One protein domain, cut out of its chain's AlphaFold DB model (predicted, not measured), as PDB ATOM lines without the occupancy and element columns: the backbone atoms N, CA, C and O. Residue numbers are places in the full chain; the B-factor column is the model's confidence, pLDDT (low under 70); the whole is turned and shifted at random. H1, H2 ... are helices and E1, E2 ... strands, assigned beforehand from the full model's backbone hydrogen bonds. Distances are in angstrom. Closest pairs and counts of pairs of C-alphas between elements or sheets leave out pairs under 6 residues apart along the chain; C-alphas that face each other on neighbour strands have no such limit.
ATOM      1  N   GLU A 268      53.589  -8.921 -22.416       79.69
ATOM      2  CA  GLU A 268      54.293  -8.694 -23.686       79.69
ATOM      3  C   GLU A 268      53.340  -8.623 -24.889       79.69
ATOM      4  O   GLU A 268      53.468  -7.754 -25.750       79.69
ATOM      5  N   VAL A 269      52.335  -9.507 -24.933       79.81
ATOM      6  CA  VAL A 269      51.286  -9.492 -25.966       79.81
ATOM      7  C   VAL A 269      50.454  -8.219 -25.848       79.81
ATOM      8  O   VAL A 269      50.123  -7.600 -26.857       79.81
ATOM      9  N   ARG A 270      50.154  -7.789 -24.619       77.06
ATOM     10  CA  ARG A 270      49.420  -6.551 -24.349       77.06
ATOM     11  C   ARG A 270      50.206  -5.316 -24.780       77.06
ATOM     12  O   ARG A 270      49.641  -4.448 -25.435       77.06
ATOM     13  N   GLU A 271      51.489  -5.229 -24.443       82.00
ATOM     14  CA  GLU A 271      52.352  -4.120 -24.867       82.00
ATOM     15  C   GLU A 271      52.463  -4.049 -26.393       82.00
ATOM     16  O   GLU A 271      52.308  -2.971 -26.969       82.00
ATOM     17  N   ALA A 272      52.628  -5.196 -27.057       84.38
ATOM     18  CA  ALA A 272      52.622  -5.279 -28.513       84.38
ATOM     19  C   ALA A 272      51.279  -4.847 -29.122       84.38
ATOM     20  O   ALA A 272      51.252  -4.119 -30.118       84.38
ATOM     21  N   LEU A 273      50.161  -5.245 -28.510       83.62
ATOM     22  CA  LEU A 273      48.823  -4.880 -28.961       83.62
ATOM     23  C   LEU A 273      48.556  -3.376 -28.776       83.62
ATOM     24  O   LEU A 273      48.067  -2.730 -29.700       83.62
ATOM     25  N   ILE A 274      48.960  -2.788 -27.645       83.12
ATOM     26  CA  ILE A 274      48.891  -1.337 -27.401       83.12
ATOM     27  C   ILE A 274      49.763  -0.577 -28.408       83.12
ATOM     28  O   ILE A 274      49.315   0.415 -28.986       83.12
ATOM     29  N   ALA A 275      50.987  -1.044 -28.667       84.56
ATOM     30  CA  ALA A 275      51.870  -0.436 -29.660       84.56
ATOM     31  C   ALA A 275      51.257  -0.487 -31.071       84.56
ATOM     32  O   ALA A 275      51.279   0.507 -31.804       84.56
ATOM     33  N   TRP A 276      50.641  -1.616 -31.434       89.06
ATOM     34  CA  TRP A 276      49.899  -1.750 -32.684       89.06
ATOM     35  C   TRP A 276      48.704  -0.790 -32.743       89.06
ATOM     36  O   TRP A 276      48.535  -0.092 -33.747       89.06
ATOM     37  N   TYR A 277      47.922  -0.677 -31.665       86.94
ATOM     38  CA  TYR A 277      46.786   0.242 -31.580       86.94
ATOM     39  C   TYR A 277      47.183   1.704 -31.763       86.94
ATOM     40  O   TYR A 277      46.446   2.449 -32.411       86.94
ATOM     41  N   GLN A 278      48.318   2.118 -31.199       82.88
ATOM     42  CA  GLN A 278      48.812   3.492 -31.296       82.88
ATOM     43  C   GLN A 278      49.307   3.837 -32.703       82.88
ATOM     44  O   GLN A 278      49.135   4.967 -33.154       82.88
ATOM     45  N   ARG A 279      49.910   2.871 -33.405       86.75
ATOM     46  CA  ARG A 279      50.467   3.086 -34.746       86.75
ATOM     47  C   ARG A 279      49.433   2.938 -35.863       86.75
ATOM     48  O   ARG A 279      49.605   3.558 -36.905       86.75
ATOM     49  N   THR A 280      48.389   2.138 -35.650       89.94
ATOM     50  CA  THR A 280      47.354   1.838 -36.652       89.94
ATOM     51  C   THR A 280      46.184   2.814 -36.493       89.94
ATOM     52  O   THR A 280      45.372   2.645 -35.570       89.94
ATOM     53  N   PRO A 281      46.062   3.868 -37.320       91.88
ATOM     54  CA  PRO A 281      44.926   4.780 -37.242       91.88
ATOM     55  C   PRO A 281      43.633   4.073 -37.660       91.88
ATOM     56  O   PRO A 281      43.645   3.124 -38.442       91.88
ATOM     57  N   TRP A 282      42.484   4.559 -37.185       94.38
ATOM     58  CA  TRP A 282      41.186   3.992 -37.573       94.38
ATOM     59  C   TRP A 282      40.937   4.060 -39.082       94.38
ATOM     60  O   TRP A 282      40.303   3.167 -39.643       94.38
ATOM     61  N   SER A 283      41.496   5.071 -39.751       94.56
ATOM     62  CA  SER A 283      41.440   5.225 -41.203       94.56
ATOM     63  C   SER A 283      42.021   4.040 -41.971       94.56
ATOM     64  O   SER A 283      41.492   3.706 -43.029       94.56
ATOM     65  N   GLU A 284      43.042   3.371 -41.436       94.31
ATOM     66  CA  GLU A 284      43.659   2.199 -42.065       94.31
ATOM     67  C   GLU A 284      42.698   1.006 -42.126       94.31
ATOM     68  O   GLU A 284      42.746   0.228 -43.073       94.31
ATOM     69  N   LEU A 285      41.775   0.897 -41.165       95.00
ATOM     70  CA  LEU A 285      40.757  -0.156 -41.139       95.00
ATOM     71  C   LEU A 285      39.492   0.251 -41.902       95.00
ATOM     72  O   LEU A 285      38.915  -0.533 -42.652       95.00
ATOM     73  N   LEU A 286      39.051   1.491 -41.704       95.88
ATOM     74  CA  LEU A 286      37.736   1.959 -42.133       95.88
ATOM     75  C   LEU A 286      37.706   2.385 -43.608       95.88
ATOM     76  O   LEU A 286      36.762   2.039 -44.320       95.88
ATOM     77  N   VAL A 287      38.739   3.078 -44.103       95.38
ATOM     78  CA  VAL A 287      38.773   3.558 -45.498       95.38
ATOM     79  C   VAL A 287      38.752   2.405 -46.510       95.38
ATOM     80  O   VAL A 287      37.953   2.476 -47.447       95.38
ATOM     81  N   PRO A 288      39.533   1.315 -46.346       95.19
ATOM     82  CA  PRO A 288      39.444   0.165 -47.251       95.19
ATOM     83  C   PRO A 288      38.066  -0.506 -47.253       95.19
ATOM     84  O   PRO A 288      37.637  -1.021 -48.282       95.19
ATOM     85  N   ALA A 289      37.346  -0.446 -46.129       91.38
ATOM     86  CA  ALA A 289      35.974  -0.934 -45.999       91.38
ATOM     87  C   ALA A 289      34.915   0.056 -46.533       91.38
ATOM     88  O   ALA A 289      33.715  -0.163 -46.367       91.38
ATOM     89  N   GLY A 290      35.334   1.153 -47.175       92.56
ATOM     90  CA  GLY A 290      34.448   2.136 -47.798       92.56
ATOM     91  C   GLY A 290      33.827   3.145 -46.829       92.56
ATOM     92  O   GLY A 290      32.889   3.851 -47.204       92.56
ATOM     93  N   TRP A 291      34.320   3.224 -45.593       94.75
ATOM     94  CA  TRP A 291      33.921   4.269 -44.656       94.75
ATOM     95  C   TRP A 291      34.653   5.574 -44.955       94.75
ATOM     96  O   TRP A 291      35.824   5.595 -45.332       94.75
ATOM     97  N   GLU A 292      33.964   6.685 -44.733       95.06
ATOM     98  CA  GLU A 292      34.494   8.022 -44.982       95.06
ATOM     99  C   GLU A 292      34.663   8.778 -43.669       95.06
ATOM    100  O   GLU A 292      33.773   8.769 -42.818       95.06
ATOM    101  N   TRP A 293      35.783   9.477 -43.506       95.00
ATOM    102  CA  TRP A 293      35.947  10.399 -42.387       95.00
ATOM    103  C   TRP A 293      35.037  11.614 -42.585       95.00
ATOM    104  O   TRP A 293      34.984  12.196 -43.670       95.00
ATOM    105  N   THR A 294      34.302  11.998 -41.543       91.94
ATOM    106  CA  THR A 294      33.281  13.056 -41.628       91.94
ATOM    107  C   THR A 294      33.446  14.176 -40.605       91.94
ATOM    108  O   THR A 294      32.646  15.114 -40.604       91.94
ATOM    109  N   GLY A 295      34.479  14.109 -39.765       91.19
ATOM    110  CA  GLY A 295      34.811  15.142 -38.790       91.19
ATOM    111  C   GLY A 295      35.170  14.567 -37.426       91.19
ATOM    112  O   GLY A 295      35.558  13.406 -37.301       91.19
ATOM    113  N   GLU A 296      35.012  15.397 -36.403       88.56
ATOM    114  CA  GLU A 296      35.289  15.071 -35.005       88.56
ATOM    115  C   GLU A 296      34.015  15.182 -34.166       88.56
ATOM    116  O   GLU A 296      33.107  15.967 -34.455       88.56
ATOM    117  N   ASP A 297      33.936  14.378 -33.112       83.12
ATOM    118  CA  ASP A 297      32.817  14.375 -32.191       83.12
ATOM    119  C   ASP A 297      32.885  15.602 -31.280       83.12
ATOM    120  O   ASP A 297      33.862  15.813 -30.564       83.12
ATOM    121  N   THR A 298      31.817  16.396 -31.246       77.25
ATOM    122  CA  THR A 298      31.784  17.667 -30.507       77.25
ATOM    123  C   THR A 298      31.935  17.518 -28.992       77.25
ATOM    124  O   THR A 298      32.227  18.503 -28.321       77.25
ATOM    125  N   SER A 299      31.697  16.326 -28.431       74.75
ATOM    126  CA  SER A 299      31.800  16.080 -26.989       74.75
ATOM    127  C   SER A 299      33.187  15.612 -26.556       74.75
ATOM    128  O   SER A 299      33.603  15.901 -25.436       74.75
ATOM    129  N   CYS A 300      33.906  14.898 -27.430       80.25
ATOM    130  CA  CYS A 300      35.152  14.230 -27.053       80.25
ATOM    131  C   CYS A 300      36.317  14.374 -28.037       80.25
ATOM    132  O   CYS A 300      37.375  13.796 -27.797       80.25
ATOM    133  N   GLY A 301      36.135  15.109 -29.138       80.81
ATOM    134  CA  GLY A 301      37.150  15.360 -30.167       80.81
ATOM    135  C   GLY A 301      37.570  14.126 -30.973       80.81
ATOM    136  O   GLY A 301      38.495  14.199 -31.769       80.81
ATOM    137  N   CYS A 302      36.927  12.976 -30.759       89.88
ATOM    138  CA  CYS A 302      37.288  11.720 -31.415       89.88
ATOM    139  C   CYS A 302      36.740  11.644 -32.844       89.88
ATOM    140  O   CYS A 302      35.745  12.285 -33.172       89.88
ATOM    141  N   GLU A 303      37.355  10.821 -33.687       93.56
ATOM    142  CA  GLU A 303      37.017  10.733 -35.107       93.56
ATOM    143  C   GLU A 303      35.584  10.232 -35.341       93.56
ATOM    144  O   GLU A 303      35.126   9.257 -34.737       93.56
ATOM    145  N   VAL A 304      34.878  10.881 -36.267       95.06
ATOM    146  CA  VAL A 304      33.523  10.518 -36.681       95.06
ATOM    147  C   VAL A 304      33.539   9.999 -38.110       95.06
ATOM    148  O   VAL A 304      33.989  10.668 -39.044       95.06
ATOM    149  N   TRP A 305      32.976   8.810 -38.281       96.19
ATOM    150  CA  TRP A 305      33.014   8.054 -39.523       96.19
ATOM    151  C   TRP A 305      31.611   7.870 -40.102       96.19
ATOM    152  O   TRP A 305      30.653   7.559 -39.387       96.19
ATOM    153  N   GLY A 306      31.492   8.062 -41.413       92.25
ATOM    154  CA  GLY A 306      30.292   7.846 -42.208       92.25
ATOM    155  C   GLY A 306      30.346   6.494 -42.911       92.25
ATOM    156  O   GLY A 306      31.345   6.166 -43.547       92.25
ATOM    157  N   ARG A 307      29.264   5.714 -42.812       88.62
ATOM    158  CA  ARG A 307      29.195   4.371 -43.403       88.62
ATOM    159  C   ARG A 307      29.195   4.394 -44.944       88.62
ATOM    160  O   ARG A 307      28.715   5.379 -45.526       88.62
ATOM    161  N   PRO A 308      29.613   3.294 -45.598       87.50
ATOM    162  CA  PRO A 308      29.402   3.090 -47.030       87.50
ATOM    163  C   PRO A 308      27.908   2.982 -47.391       87.50
ATOM    164  O   PRO A 308      27.067   2.629 -46.564       87.50
ATOM    165  N   GLY A 309      27.562   3.253 -48.656       77.25
ATOM    166  CA  GLY A 309      26.228   2.938 -49.203       77.25
ATOM    167  C   GLY A 309      25.135   3.998 -49.010       77.25
ATOM    168  O   GLY A 309      23.951   3.685 -49.125       77.25
ATOM    169  N   GLY A 310      25.505   5.256 -48.760       68.19
ATOM    170  CA  GLY A 310      24.559   6.366 -48.610       68.19
ATOM    171  C   GLY A 310      24.050   6.532 -47.174       68.19
ATOM    172  O   GLY A 310      23.717   5.573 -46.466       68.19
ATOM    173  N   ARG A 311      24.006   7.787 -46.716       70.69
ATOM    174  CA  ARG A 311      23.736   8.140 -45.317       70.69
ATOM    175  C   ARG A 311      22.829   9.363 -45.204       70.69
ATOM    176  O   ARG A 311      22.971  10.312 -45.968       70.69
ATOM    177  N   SER A 312      21.904   9.331 -44.244       70.94
ATOM    178  CA  SER A 312      21.073  10.482 -43.851       70.94
ATOM    179  C   SER A 312      21.764  11.383 -42.819       70.94
ATOM    180  O   SER A 312      21.354  12.524 -42.635       70.94
ATOM    181  N   ASN A 313      22.813  10.878 -42.158       78.50
ATOM    182  CA  ASN A 313      23.644  11.591 -41.192       78.50
ATOM    183  C   ASN A 313      25.120  11.231 -41.427       78.50
ATOM    184  O   ASN A 313      25.443  10.086 -41.742       78.50
ATOM    185  N   ASN A 314      26.010  12.204 -41.251       82.25
ATOM    186  CA  ASN A 314      27.454  12.023 -41.342       82.25
ATOM    187  C   ASN A 314      28.025  11.158 -40.203       82.25
ATOM    188  O   ASN A 314      28.954  10.396 -40.440       82.25
ATOM    189  N   LYS A 315      27.418  11.177 -39.008       89.25
ATOM    190  CA  LYS A 315      27.854  10.378 -37.852       89.25
ATOM    191  C   LYS A 315      27.255   8.970 -37.871       89.25
ATOM    192  O   LYS A 315      26.158   8.754 -37.367       89.25
ATOM    193  N   SER A 316      27.973   8.011 -38.459       91.94
ATOM    194  CA  SER A 316      27.599   6.583 -38.452       91.94
ATOM    195  C   SER A 316      28.385   5.764 -37.424       91.94
ATOM    196  O   SER A 316      27.861   4.781 -36.910       91.94
ATOM    197  N   ALA A 317      29.606   6.181 -37.088       93.50
ATOM    198  CA  ALA A 317      30.409   5.626 -36.005       93.50
ATOM    199  C   ALA A 317      31.272   6.720 -35.354       93.50
ATOM    200  O   ALA A 317      31.598   7.720 -35.996       93.50
ATOM    201  N   THR A 318      31.631   6.530 -34.086       95.25
ATOM    202  CA  THR A 318      32.628   7.347 -33.380       95.25
ATOM    203  C   THR A 318      33.764   6.442 -32.950       95.25
ATOM    204  O   THR A 318      33.561   5.529 -32.153       95.25
ATOM    205  N   ALA A 319      34.949   6.690 -33.495       94.06
ATOM    206  CA  ALA A 319      36.136   5.910 -33.221       94.06
ATOM    207  C   ALA A 319      36.964   6.637 -32.160       94.06
ATOM    208  O   ALA A 319      37.551   7.689 -32.427       94.06
ATOM    209  N   HIS A 320      36.948   6.127 -30.927       91.81
ATOM    210  CA  HIS A 320      37.662   6.772 -29.836       91.81
ATOM    211  C   HIS A 320      39.173   6.569 -29.989       91.81
ATOM    212  O   HIS A 320      39.645   5.542 -30.478       91.81
ATOM    213  N   VAL A 321      39.938   7.588 -29.606       84.56
ATOM    214  CA  VAL A 321      41.404   7.599 -29.688       84.56
ATOM    215  C   VAL A 321      42.007   7.741 -28.295       84.56
ATOM    216  O   VAL A 321      41.317   8.124 -27.344       84.56
ATOM    217  N   LEU A 322      43.290   7.398 -28.162       78.44
ATOM    218  CA  LEU A 322      44.020   7.533 -26.903       78.44
ATOM    219  C   LEU A 322      43.936   8.990 -26.412       78.44
ATOM    220  O   LEU A 322      44.175   9.915 -27.185       78.44
ATOM    221  N   GLY A 323      43.585   9.192 -25.140       72.62
ATOM    222  CA  GLY A 323      43.355  10.531 -24.582       72.62
ATOM    223  C   GLY A 323      41.938  11.083 -24.791       72.62
ATOM    224  O   GLY A 323      41.723  12.281 -24.623       72.62
ATOM    225  N   CYS A 324      40.965  10.231 -25.139       78.50
ATOM    226  CA  CYS A 324      39.550  10.600 -25.190       78.50
ATOM    227  C   CYS A 324      39.092  11.262 -23.877       78.50
ATOM    228  O   CYS A 324      39.327  10.741 -22.792       78.50
ATOM    229  N   THR A 325      38.376  12.383 -23.951       74.19
ATOM    230  CA  THR A 325      37.934  13.118 -22.751       74.19
ATOM    231  C   THR A 325      36.710  12.511 -22.057       74.19
ATOM    232  O   THR A 325      36.300  13.001 -21.004       74.19
ATOM    233  N   ARG A 326      36.107  11.448 -22.612       70.88
ATOM    234  CA  ARG A 326      34.988  10.743 -21.965       70.88
ATOM    235  C   ARG A 326      35.499   9.962 -20.763       70.88
ATOM    236  O   ARG A 326      36.436   9.181 -20.898       70.88
ATOM    237  N   ALA A 327      34.853  10.133 -19.612       69.88
ATOM    238  CA  ALA A 327      35.271   9.519 -18.351       69.88
ATOM    239  C   ALA A 327      35.391   7.987 -18.441       69.88
ATOM    240  O   ALA A 327      36.257   7.391 -17.810       69.88
ATOM    241  N   GLU A 328      34.554   7.345 -19.256       70.38
ATOM    242  CA  GLU A 328      34.592   5.901 -19.487       70.38
ATOM    243  C   GLU A 328      35.790   5.412 -20.328       70.38
ATOM    244  O   GLU A 328      36.094   4.218 -20.292       70.38
ATOM    245  N   TYR A 329      36.476   6.296 -21.064       77.50
ATOM    246  CA  TYR A 329      37.571   5.944 -21.984       77.50
ATOM    247  C   TYR A 329      38.869   6.729 -21.749       77.50
ATOM    248  O   TYR A 329      39.882   6.412 -22.367       77.50
ATOM    249  N   SER A 330      38.880   7.713 -20.846       70.38
ATOM    250  CA  SER A 330      40.017   8.620 -20.642       70.38
ATOM    251  C   SER A 330      41.289   7.949 -20.142       70.38
ATOM    252  O   SER A 330      42.381   8.456 -20.377       70.38
ATOM    253  N   MET A 331      41.151   6.797 -19.490       69.50
ATOM    254  CA  MET A 331      42.266   5.972 -19.017       69.50
ATOM    255  C   MET A 331      42.453   4.697 -19.855       69.50
ATOM    256  O   MET A 331      43.241   3.833 -19.486       69.50
ATOM    257  N   SER A 332      41.711   4.534 -20.955       74.31
ATOM    258  CA  SER A 332      41.759   3.308 -21.750       74.31
ATOM    259  C   SER A 332      42.942   3.317 -22.719       74.31
ATOM    260  O   SER A 332      43.085   4.241 -23.518       74.31
ATOM    261  N   ALA A 333      43.757   2.259 -22.681       72.44
ATOM    262  CA  ALA A 333      44.825   2.020 -23.656       72.44
ATOM    263  C   ALA A 333      44.308   1.497 -25.016       72.44
ATOM    264  O   ALA A 333      45.045   1.520 -26.000       72.44
ATOM    265  N   ASP A 334      43.045   1.059 -25.073       77.12
ATOM    266  CA  ASP A 334      42.339   0.587 -26.273       77.12
ATOM    267  C   ASP A 334      40.907   1.151 -26.293       77.12
ATOM    268  O   ASP A 334      39.928   0.450 -26.007       77.12
ATOM    269  N   PRO A 335      40.768   2.464 -26.528       85.69
ATOM    270  CA  PRO A 335      39.463   3.088 -26.589       85.69
ATOM    271  C   PRO A 335      38.709   2.571 -27.831       85.69
ATOM    272  O   PRO A 335      39.263   2.563 -28.931       85.69
ATOM    273  N   PRO A 336      37.454   2.116 -27.683       92.50
ATOM    274  CA  PRO A 336      36.780   1.354 -28.728       92.50
ATOM    275  C   PRO A 336      36.151   2.244 -29.813       92.50
ATOM    276  O   PRO A 336      36.044   3.463 -29.669       92.50
ATOM    277  N   ILE A 337      35.654   1.624 -30.883       94.25
ATOM    278  CA  ILE A 337      34.741   2.265 -31.834       94.25
ATOM    279  C   ILE A 337      33.292   1.940 -31.469       94.25
ATOM    280  O   ILE A 337      32.949   0.791 -31.186       94.25
ATOM    281  N   HIS A 338      32.442   2.962 -31.482       94.12
ATOM    282  CA  HIS A 338      31.005   2.847 -31.267       94.12
ATOM    283  C   HIS A 338      30.255   3.060 -32.583       94.12
ATOM    284  O   HIS A 338      30.461   4.076 -33.255       94.12
ATOM    285  N   PHE A 339      29.362   2.138 -32.939       93.44
ATOM    286  CA  PHE A 339      28.537   2.223 -34.143       93.44
ATOM    287  C   PHE A 339      27.149   2.773 -33.814       93.44
ATOM    288  O   PHE A 339      26.384   2.171 -33.073       93.44
ATOM    289  N   TRP A 340      26.800   3.904 -34.425       89.56
ATOM    290  CA  TRP A 340      25.488   4.554 -34.287       89.56
ATOM    291  C   TRP A 340      24.508   4.141 -35.390       89.56
ATOM    292  O   TRP A 340      23.377   4.619 -35.455       89.56
ATOM    293  N   THR A 341      24.971   3.319 -36.330       84.38
ATOM    294  CA  THR A 341      24.216   2.927 -37.511       84.38
ATOM    295  C   THR A 341      23.676   1.509 -37.388       84.38
ATOM    296  O   THR A 341      24.389   0.605 -36.975       84.38
ATOM    297  N   SER A 342      22.440   1.300 -37.844       82.00
ATOM    298  CA  SER A 342      21.802  -0.020 -37.919       82.00
ATOM    299  C   SER A 342      22.230  -0.860 -39.128       82.00
ATOM    300  O   SER A 342      21.713  -1.951 -39.320       82.00
ATOM    301  N   ASN A 343      23.115  -0.344 -39.983       85.50
ATOM    302  CA  ASN A 343      23.680  -1.097 -41.104       85.50
ATOM    303  C   ASN A 343      25.158  -0.709 -41.270       85.50
ATOM    304  O   ASN A 343      25.471   0.133 -42.118       85.50
ATOM    305  N   PRO A 344      26.051  -1.228 -40.410       87.69
ATOM    306  CA  PRO A 344      27.483  -0.937 -40.463       87.69
ATOM    307  C   PRO A 344      28.219  -1.741 -41.551       87.69
ATOM    308  O   PRO A 344      29.408  -1.531 -41.770       87.69
ATOM    309  N   GLY A 345      27.527  -2.640 -42.249       87.50
ATOM    310  CA  GLY A 345      28.139  -3.660 -43.093       87.50
ATOM    311  C   GLY A 345      28.058  -5.022 -42.416       87.50
ATOM    312  O   GLY A 345      28.063  -5.122 -41.187       87.50
ATOM    313  N   ARG A 346      27.944  -6.069 -43.234       89.44
ATOM    314  CA  ARG A 346      27.610  -7.418 -42.773       89.44
ATOM    315  C   ARG A 346      28.668  -7.975 -41.826       89.44
ATOM    316  O   ARG A 346      28.328  -8.570 -40.818       89.44
ATOM    317  N   GLU A 347      29.937  -7.752 -42.131       92.12
ATOM    318  CA  GLU A 347      31.075  -8.250 -41.363       92.12
ATOM    319  C   GLU A 347      31.095  -7.664 -39.943       92.12
ATOM    320  O   GLU A 347      31.310  -8.375 -38.962       92.12
ATOM    321  N   ILE A 348      30.820  -6.361 -39.831       93.19
ATOM    322  CA  ILE A 348      30.763  -5.642 -38.554       93.19
ATOM    323  C   ILE A 348      29.518  -6.066 -37.765       93.19
ATOM    324  O   ILE A 348      29.607  -6.309 -36.564       93.19
ATOM    325  N   GLU A 349      28.366  -6.175 -38.430       90.00
ATOM    326  CA  GLU A 349      27.108  -6.601 -37.809       90.00
ATOM    327  C   GLU A 349      27.187  -8.044 -37.286       90.00
ATOM    328  O   GLU A 349      26.877  -8.281 -36.117       90.00
ATOM    329  N   ASP A 350      27.683  -8.983 -38.100       89.62
ATOM    330  CA  ASP A 350      27.870 -10.389 -37.723       89.62
ATOM    331  C   ASP A 350      28.772 -10.486 -36.474       89.62
ATOM    332  O   ASP A 350      28.427 -11.177 -35.510       89.62
ATOM    333  N   LYS A 351      29.875  -9.719 -36.423       91.06
ATOM    334  CA  LYS A 351      30.775  -9.685 -35.258       91.06
ATOM    335  C   LYS A 351      30.112  -9.083 -34.013       91.06
ATOM    336  O   LYS A 351      30.258  -9.627 -32.920       91.06
ATOM    337  N   LEU A 352      29.371  -7.980 -34.143       88.62
ATOM    338  CA  LEU A 352      28.653  -7.360 -33.018       88.62
ATOM    339  C   LEU A 352      27.617  -8.310 -32.400       88.62
ATOM    340  O   LEU A 352      27.485  -8.359 -31.172       88.62
ATOM    341  N   LEU A 353      26.911  -9.068 -33.242       84.62
ATOM    342  CA  LEU A 353      25.926 -10.062 -32.822       84.62
ATOM    343  C   LEU A 353      26.578 -11.263 -32.129       84.62
ATOM    344  O   LEU A 353      26.097 -11.676 -31.071       84.62
ATOM    345  N   ASP A 354      27.675 -11.785 -32.681       83.81
ATOM    346  CA  ASP A 354      28.436 -12.897 -32.098       83.81
ATOM    347  C   ASP A 354      28.942 -12.561 -30.686       83.81
ATOM    348  O   ASP A 354      28.673 -13.278 -29.717       83.81
ATOM    349  N   MET A 355      29.541 -11.378 -30.531       82.69
ATOM    350  CA  MET A 355      30.013 -10.872 -29.239       82.69
ATOM    351  C   MET A 355      28.877 -10.480 -28.284       82.69
ATOM    352  O   MET A 355      29.128 -10.149 -27.123       82.69
ATOM    353  N   LYS A 356      27.620 -10.481 -28.755       82.06
ATOM    354  CA  LYS A 356      26.438  -9.992 -28.024       82.06
ATOM    355  C   LYS A 356      26.668  -8.588 -27.454       82.06
ATOM    356  O   LYS A 356      26.285  -8.303 -26.312       82.06
ATOM    357  N   SER A 357      27.319  -7.727 -28.239       75.31
ATOM    358  CA  SER A 357      27.668  -6.368 -27.826       75.31
ATOM    359  C   SER A 357      26.389  -5.571 -27.580       75.31
ATOM    360  O   SER A 357      25.612  -5.316 -28.496       75.31
ATOM    361  N   ARG A 358      26.141  -5.208 -26.316       69.88
ATOM    362  CA  ARG A 358      24.925  -4.476 -25.920       69.88
ATOM    363  C   ARG A 358      24.949  -3.022 -26.364       69.88
ATOM    364  O   ARG A 358      23.899  -2.463 -26.643       69.88
ATOM    365  N   ASP A 359      26.147  -2.459 -26.448       80.94
ATOM    366  CA  ASP A 359      26.364  -1.038 -26.691       80.94
ATOM    367  C   ASP A 359      26.913  -0.795 -28.103       80.94
ATOM    368  O   ASP A 359      27.578   0.209 -28.315       80.94
ATOM    369  N   TRP A 360      26.745  -1.730 -29.051       88.56
ATOM    370  CA  TRP A 360      27.210  -1.576 -30.445       88.56
ATOM    371  C   TRP A 360      28.672  -1.108 -30.570       88.56
ATOM    372  O   TRP A 360      29.054  -0.332 -31.447       88.56
ATOM    373  N   THR A 361      29.501  -1.577 -29.642       91.44
ATOM    374  CA  THR A 361      30.883  -1.138 -29.457       91.44
ATOM    375  C   THR A 361      31.826  -2.317 -29.673       91.44
ATOM    376  O   THR A 361      31.502  -3.439 -29.273       91.44
ATOM    377  N   MET A 362      32.988  -2.067 -30.278       91.31
ATOM    378  CA  MET A 362      34.052  -3.063 -30.458       91.31
ATOM    379  C   MET A 362      35.446  -2.441 -30.339       91.31
ATOM    380  O   MET A 362      35.628  -1.249 -30.599       91.31
ATOM    381  N   SER A 363      36.433  -3.241 -29.938       91.12
ATOM    382  CA  SER A 363      37.837  -2.826 -29.936       91.12
ATOM    383  C   SER A 363      38.392  -2.693 -31.354       91.12
ATOM    384  O   SER A 363      37.800  -3.171 -32.329       91.12
ATOM    385  N   LYS A 364      39.569  -2.071 -31.483       92.06
ATOM    386  CA  LYS A 364      40.244  -1.959 -32.783       92.06
ATOM    387  C   LYS A 364      40.623  -3.327 -33.353       92.06
ATOM    388  O   LYS A 364      40.445  -3.555 -34.548       92.06
ATOM    389  N   LEU A 365      41.068  -4.254 -32.500       91.88
ATOM    390  CA  LEU A 365      41.371  -5.631 -32.897       91.88
ATOM    391  C   LEU A 365      40.123  -6.361 -33.405       91.88
ATOM    392  O   LEU A 365      40.185  -7.016 -34.439       91.88
ATOM    393  N   GLN A 366      38.987  -6.216 -32.719       93.38
ATOM    394  CA  GLN A 366      37.727  -6.849 -33.123       93.38
ATOM    395  C   GLN A 366      37.221  -6.306 -34.463       93.38
ATOM    396  O   GLN A 366      36.746  -7.080 -35.294       93.38
ATOM    397  N   LEU A 367      37.358  -4.997 -34.711       94.88
ATOM    398  CA  LEU A 367      37.037  -4.420 -36.019       94.88
ATOM    399  C   LEU A 367      37.966  -4.962 -37.110       94.88
ATOM    400  O   LEU A 367      37.510  -5.320 -38.194       94.88
ATOM    401  N   TYR A 368      39.266  -5.034 -36.826       94.88
ATOM    402  CA  TYR A 368      40.246  -5.586 -37.756       94.88
ATOM    403  C   TYR A 368      39.951  -7.057 -38.082       94.88
ATOM    404  O   TYR A 368      39.950  -7.440 -39.252       94.88
ATOM    405  N   ALA A 369      39.596  -7.854 -37.072       93.81
ATOM    406  CA  ALA A 369      39.160  -9.234 -37.241       93.81
ATOM    407  C   ALA A 369      37.893  -9.338 -38.095       93.81
ATOM    408  O   ALA A 369      37.864 -10.122 -39.043       93.81
ATOM    409  N   ALA A 370      36.874  -8.521 -37.814       94.75
ATOM    410  CA  ALA A 370      35.639  -8.487 -38.593       94.75
ATOM    411  C   ALA A 370      35.915  -8.204 -40.076       94.75
ATOM    412  O   ALA A 370      35.481  -8.958 -40.943       94.75
ATOM    413  N   LEU A 371      36.678  -7.147 -40.364       94.94
ATOM    414  CA  LEU A 371      36.894  -6.669 -41.730       94.94
ATOM    415  C   LEU A 371      37.883  -7.519 -42.537       94.94
ATOM    416  O   LEU A 371      37.741  -7.608 -43.753       94.94
ATOM    417  N   SER A 372      38.891  -8.110 -41.890       93.19
ATOM    418  CA  SER A 372      40.021  -8.743 -42.593       93.19
ATOM    419  C   SER A 372      40.156 -10.250 -42.357       93.19
ATOM    420  O   SER A 372      40.837 -10.916 -43.131       93.19
ATOM    421  N   PHE A 373      39.500 -10.804 -41.331       92.38
ATOM    422  CA  PHE A 373      39.672 -12.200 -40.898       92.38
ATOM    423  C   PHE A 373      38.344 -12.894 -40.578       92.38
ATOM    424  O   PHE A 373      38.291 -13.774 -39.726       92.38
ATOM    425  N   ALA A 374      37.248 -12.487 -41.226       87.31
ATOM    426  CA  ALA A 374      35.917 -13.080 -41.043       87.31
ATOM    427  C   ALA A 374      35.431 -13.136 -39.575       87.31
ATOM    428  O   ALA A 374      34.614 -13.982 -39.220       87.31
ATOM    429  N   GLY A 375      35.922 -12.228 -38.724       85.81
ATOM    430  CA  GLY A 375      35.596 -12.166 -37.298       85.81
ATOM    431  C   GLY A 375      36.497 -12.999 -36.378       85.81
ATOM    432  O   GLY A 375      36.263 -12.996 -35.170       85.81
ATOM    433  N   GLU A 376      37.529 -13.668 -36.899       86.75
ATOM    434  CA  GLU A 376      38.432 -14.532 -36.126       86.75
ATOM    435  C   GLU A 376      39.525 -13.729 -35.397       86.75
ATOM    436  O   GLU A 376      40.611 -13.470 -35.929       86.75
ATOM    437  N   ASP A 377      39.264 -13.356 -34.140       85.81
ATOM    438  CA  ASP A 377      40.158 -12.502 -33.334       85.81
ATOM    439  C   ASP A 377      41.564 -13.104 -33.176       85.81
ATOM    440  O   ASP A 377      42.569 -12.396 -33.252       85.81
ATOM    441  N   ALA A 378      41.656 -14.428 -33.017       81.12
ATOM    442  CA  ALA A 378      42.930 -15.129 -32.868       81.12
ATOM    443  C   ALA A 378      43.766 -15.132 -34.157       81.12
ATOM    444  O   ALA A 378      44.993 -15.236 -34.102       81.12
ATOM    445  N   GLU A 379      43.137 -15.079 -35.332       85.00
ATOM    446  CA  GLU A 379      43.849 -14.976 -36.608       85.00
ATOM    447  C   GLU A 379      44.300 -13.540 -36.871       85.00
ATOM    448  O   GLU A 379      45.470 -13.319 -37.191       85.00
ATOM    449  N   ALA A 380      43.422 -12.570 -36.605       88.94
ATOM    450  CA  ALA A 380      43.757 -11.153 -36.658       88.94
ATOM    451  C   ALA A 380      44.951 -10.831 -35.751       88.94
ATOM    452  O   ALA A 380      45.917 -10.214 -36.196       88.94
ATOM    453  N   MET A 381      44.943 -11.342 -34.519       86.38
ATOM    454  CA  MET A 381      46.046 -11.189 -33.572       86.38
ATOM    455  C   MET A 381      47.354 -11.808 -34.087       86.38
ATOM    456  O   MET A 381      48.398 -11.168 -34.037       86.38
ATOM    457  N   ARG A 382      47.310 -13.023 -34.656       84.75
ATOM    458  CA  ARG A 382      48.493 -13.686 -35.245       84.75
ATOM    459  C   ARG A 382      49.047 -12.970 -36.479       84.75
ATOM    460  O   ARG A 382      50.207 -13.195 -36.833       84.75
ATOM    461  N   SER A 383      48.225 -12.161 -37.149       89.06
ATOM    462  CA  SER A 383      48.641 -11.378 -38.313       89.06
ATOM    463  C   SER A 383      49.462 -10.140 -37.945       89.06
ATOM    464  O   SER A 383      50.205  -9.649 -38.793       89.06
ATOM    465  N   ILE A 384      49.364  -9.657 -36.698       88.00
ATOM    466  CA  ILE A 384      50.081  -8.473 -36.218       88.00
ATOM    467  C   ILE A 384      51.546  -8.863 -35.954       88.00
ATOM    468  O   ILE A 384      51.804  -9.647 -35.038       88.00
TER     469      ILE A 384
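AT A GLANCE: This is residues 268 to 384 of the 600 residues of the protein "Prim-Pol domain-containing protein" of Spirochaetes bacterium (UniProt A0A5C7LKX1). A small twisted sheet of four short strands, E1 to E4, makes one side of the domain, and a cluster of helices makes another, with H4 in the middle touched by H2, H3 and H5. H2 also grazes the sheet, while H1 lies at one end of the longest axis and the loop around Ser 312 at the other. The printed part has 117 residues, with five named helices and four named strands in the order H1, H2, E1, E2, E3, E4, H3, H4, H5; the sheet's order is E1, E2, E3, E4, antiparallel throughout. The class is mixed, helices and strands, though named elements hold just 57 residues, under half. The whole is compact, with a radius of gyration of the C-alphas of 13.5 A and spans of 43 by 31 by 26 A.

IN THESE COORDINATES: The sheet has E1, residues 292 to 296, 12.2 A long, beginning at C-alpha 292 at (34.494, 8.022, -44.982); E2, residues 303 to 306, 10.2 A; E3, residues 317 to 319; and E4, residues 337 to 339. The helices are H1, residues 268 to 279, 16.6 A long from C-alpha 268 at (54.293, -8.694, -23.686); H2, residues 282 to 286; H3, residues 346 to 354, 12.0 A; H4, residues 364 to 372, 11.9 A; and H5, residues 377 to 383, ending at C-alpha 383 at (48.641, -11.378, -38.313).

HOW THE PARTS SIT: E1 to E4 form a meander, each strand the antiparallel neighbour of the one before, and each successive pair is a hairpin. Within hydrogen-bond range are N 294 and O 304 of E1 and E2, 2.8 A; N 305 and O 317 of E2 and E3, 2.9 A; and N 318 and O 338 of E3 and E4, 2.8 A. Residues 337 to 338 of E4 also pair, antiparallel, with residues 361 to 362. H2 is on the sheet but only grazes it, and touches H4, with C-alphas 285 and 368 closest at 6.4 A. H4 is the hub. H3 touches it at a steep tilt of 52 degrees, opposite ways, C-alphas 347 and 370 being closest at 5.3 A. H5 touches H4 about perpendicular, at 82 degrees, with C-alphas 369 and 380 closest at 5.0 A. H1 and H4 are close but not clearly touching, with C-alphas 277 and 364 closest at 7.0 A. In the five helices every O i to N i+4 pair is within hydrogen-bond range.

THE WHOLE: The C-alphas farthest apart, those of Glu 268 and Ser 312, are 43.3 A apart. The printed part has no cut. The link from E3 to E4, residues 320 to 336, is long. The mean pLDDT of the printed part is 86.2; residues 310, 327, 331 and 358 are under 70.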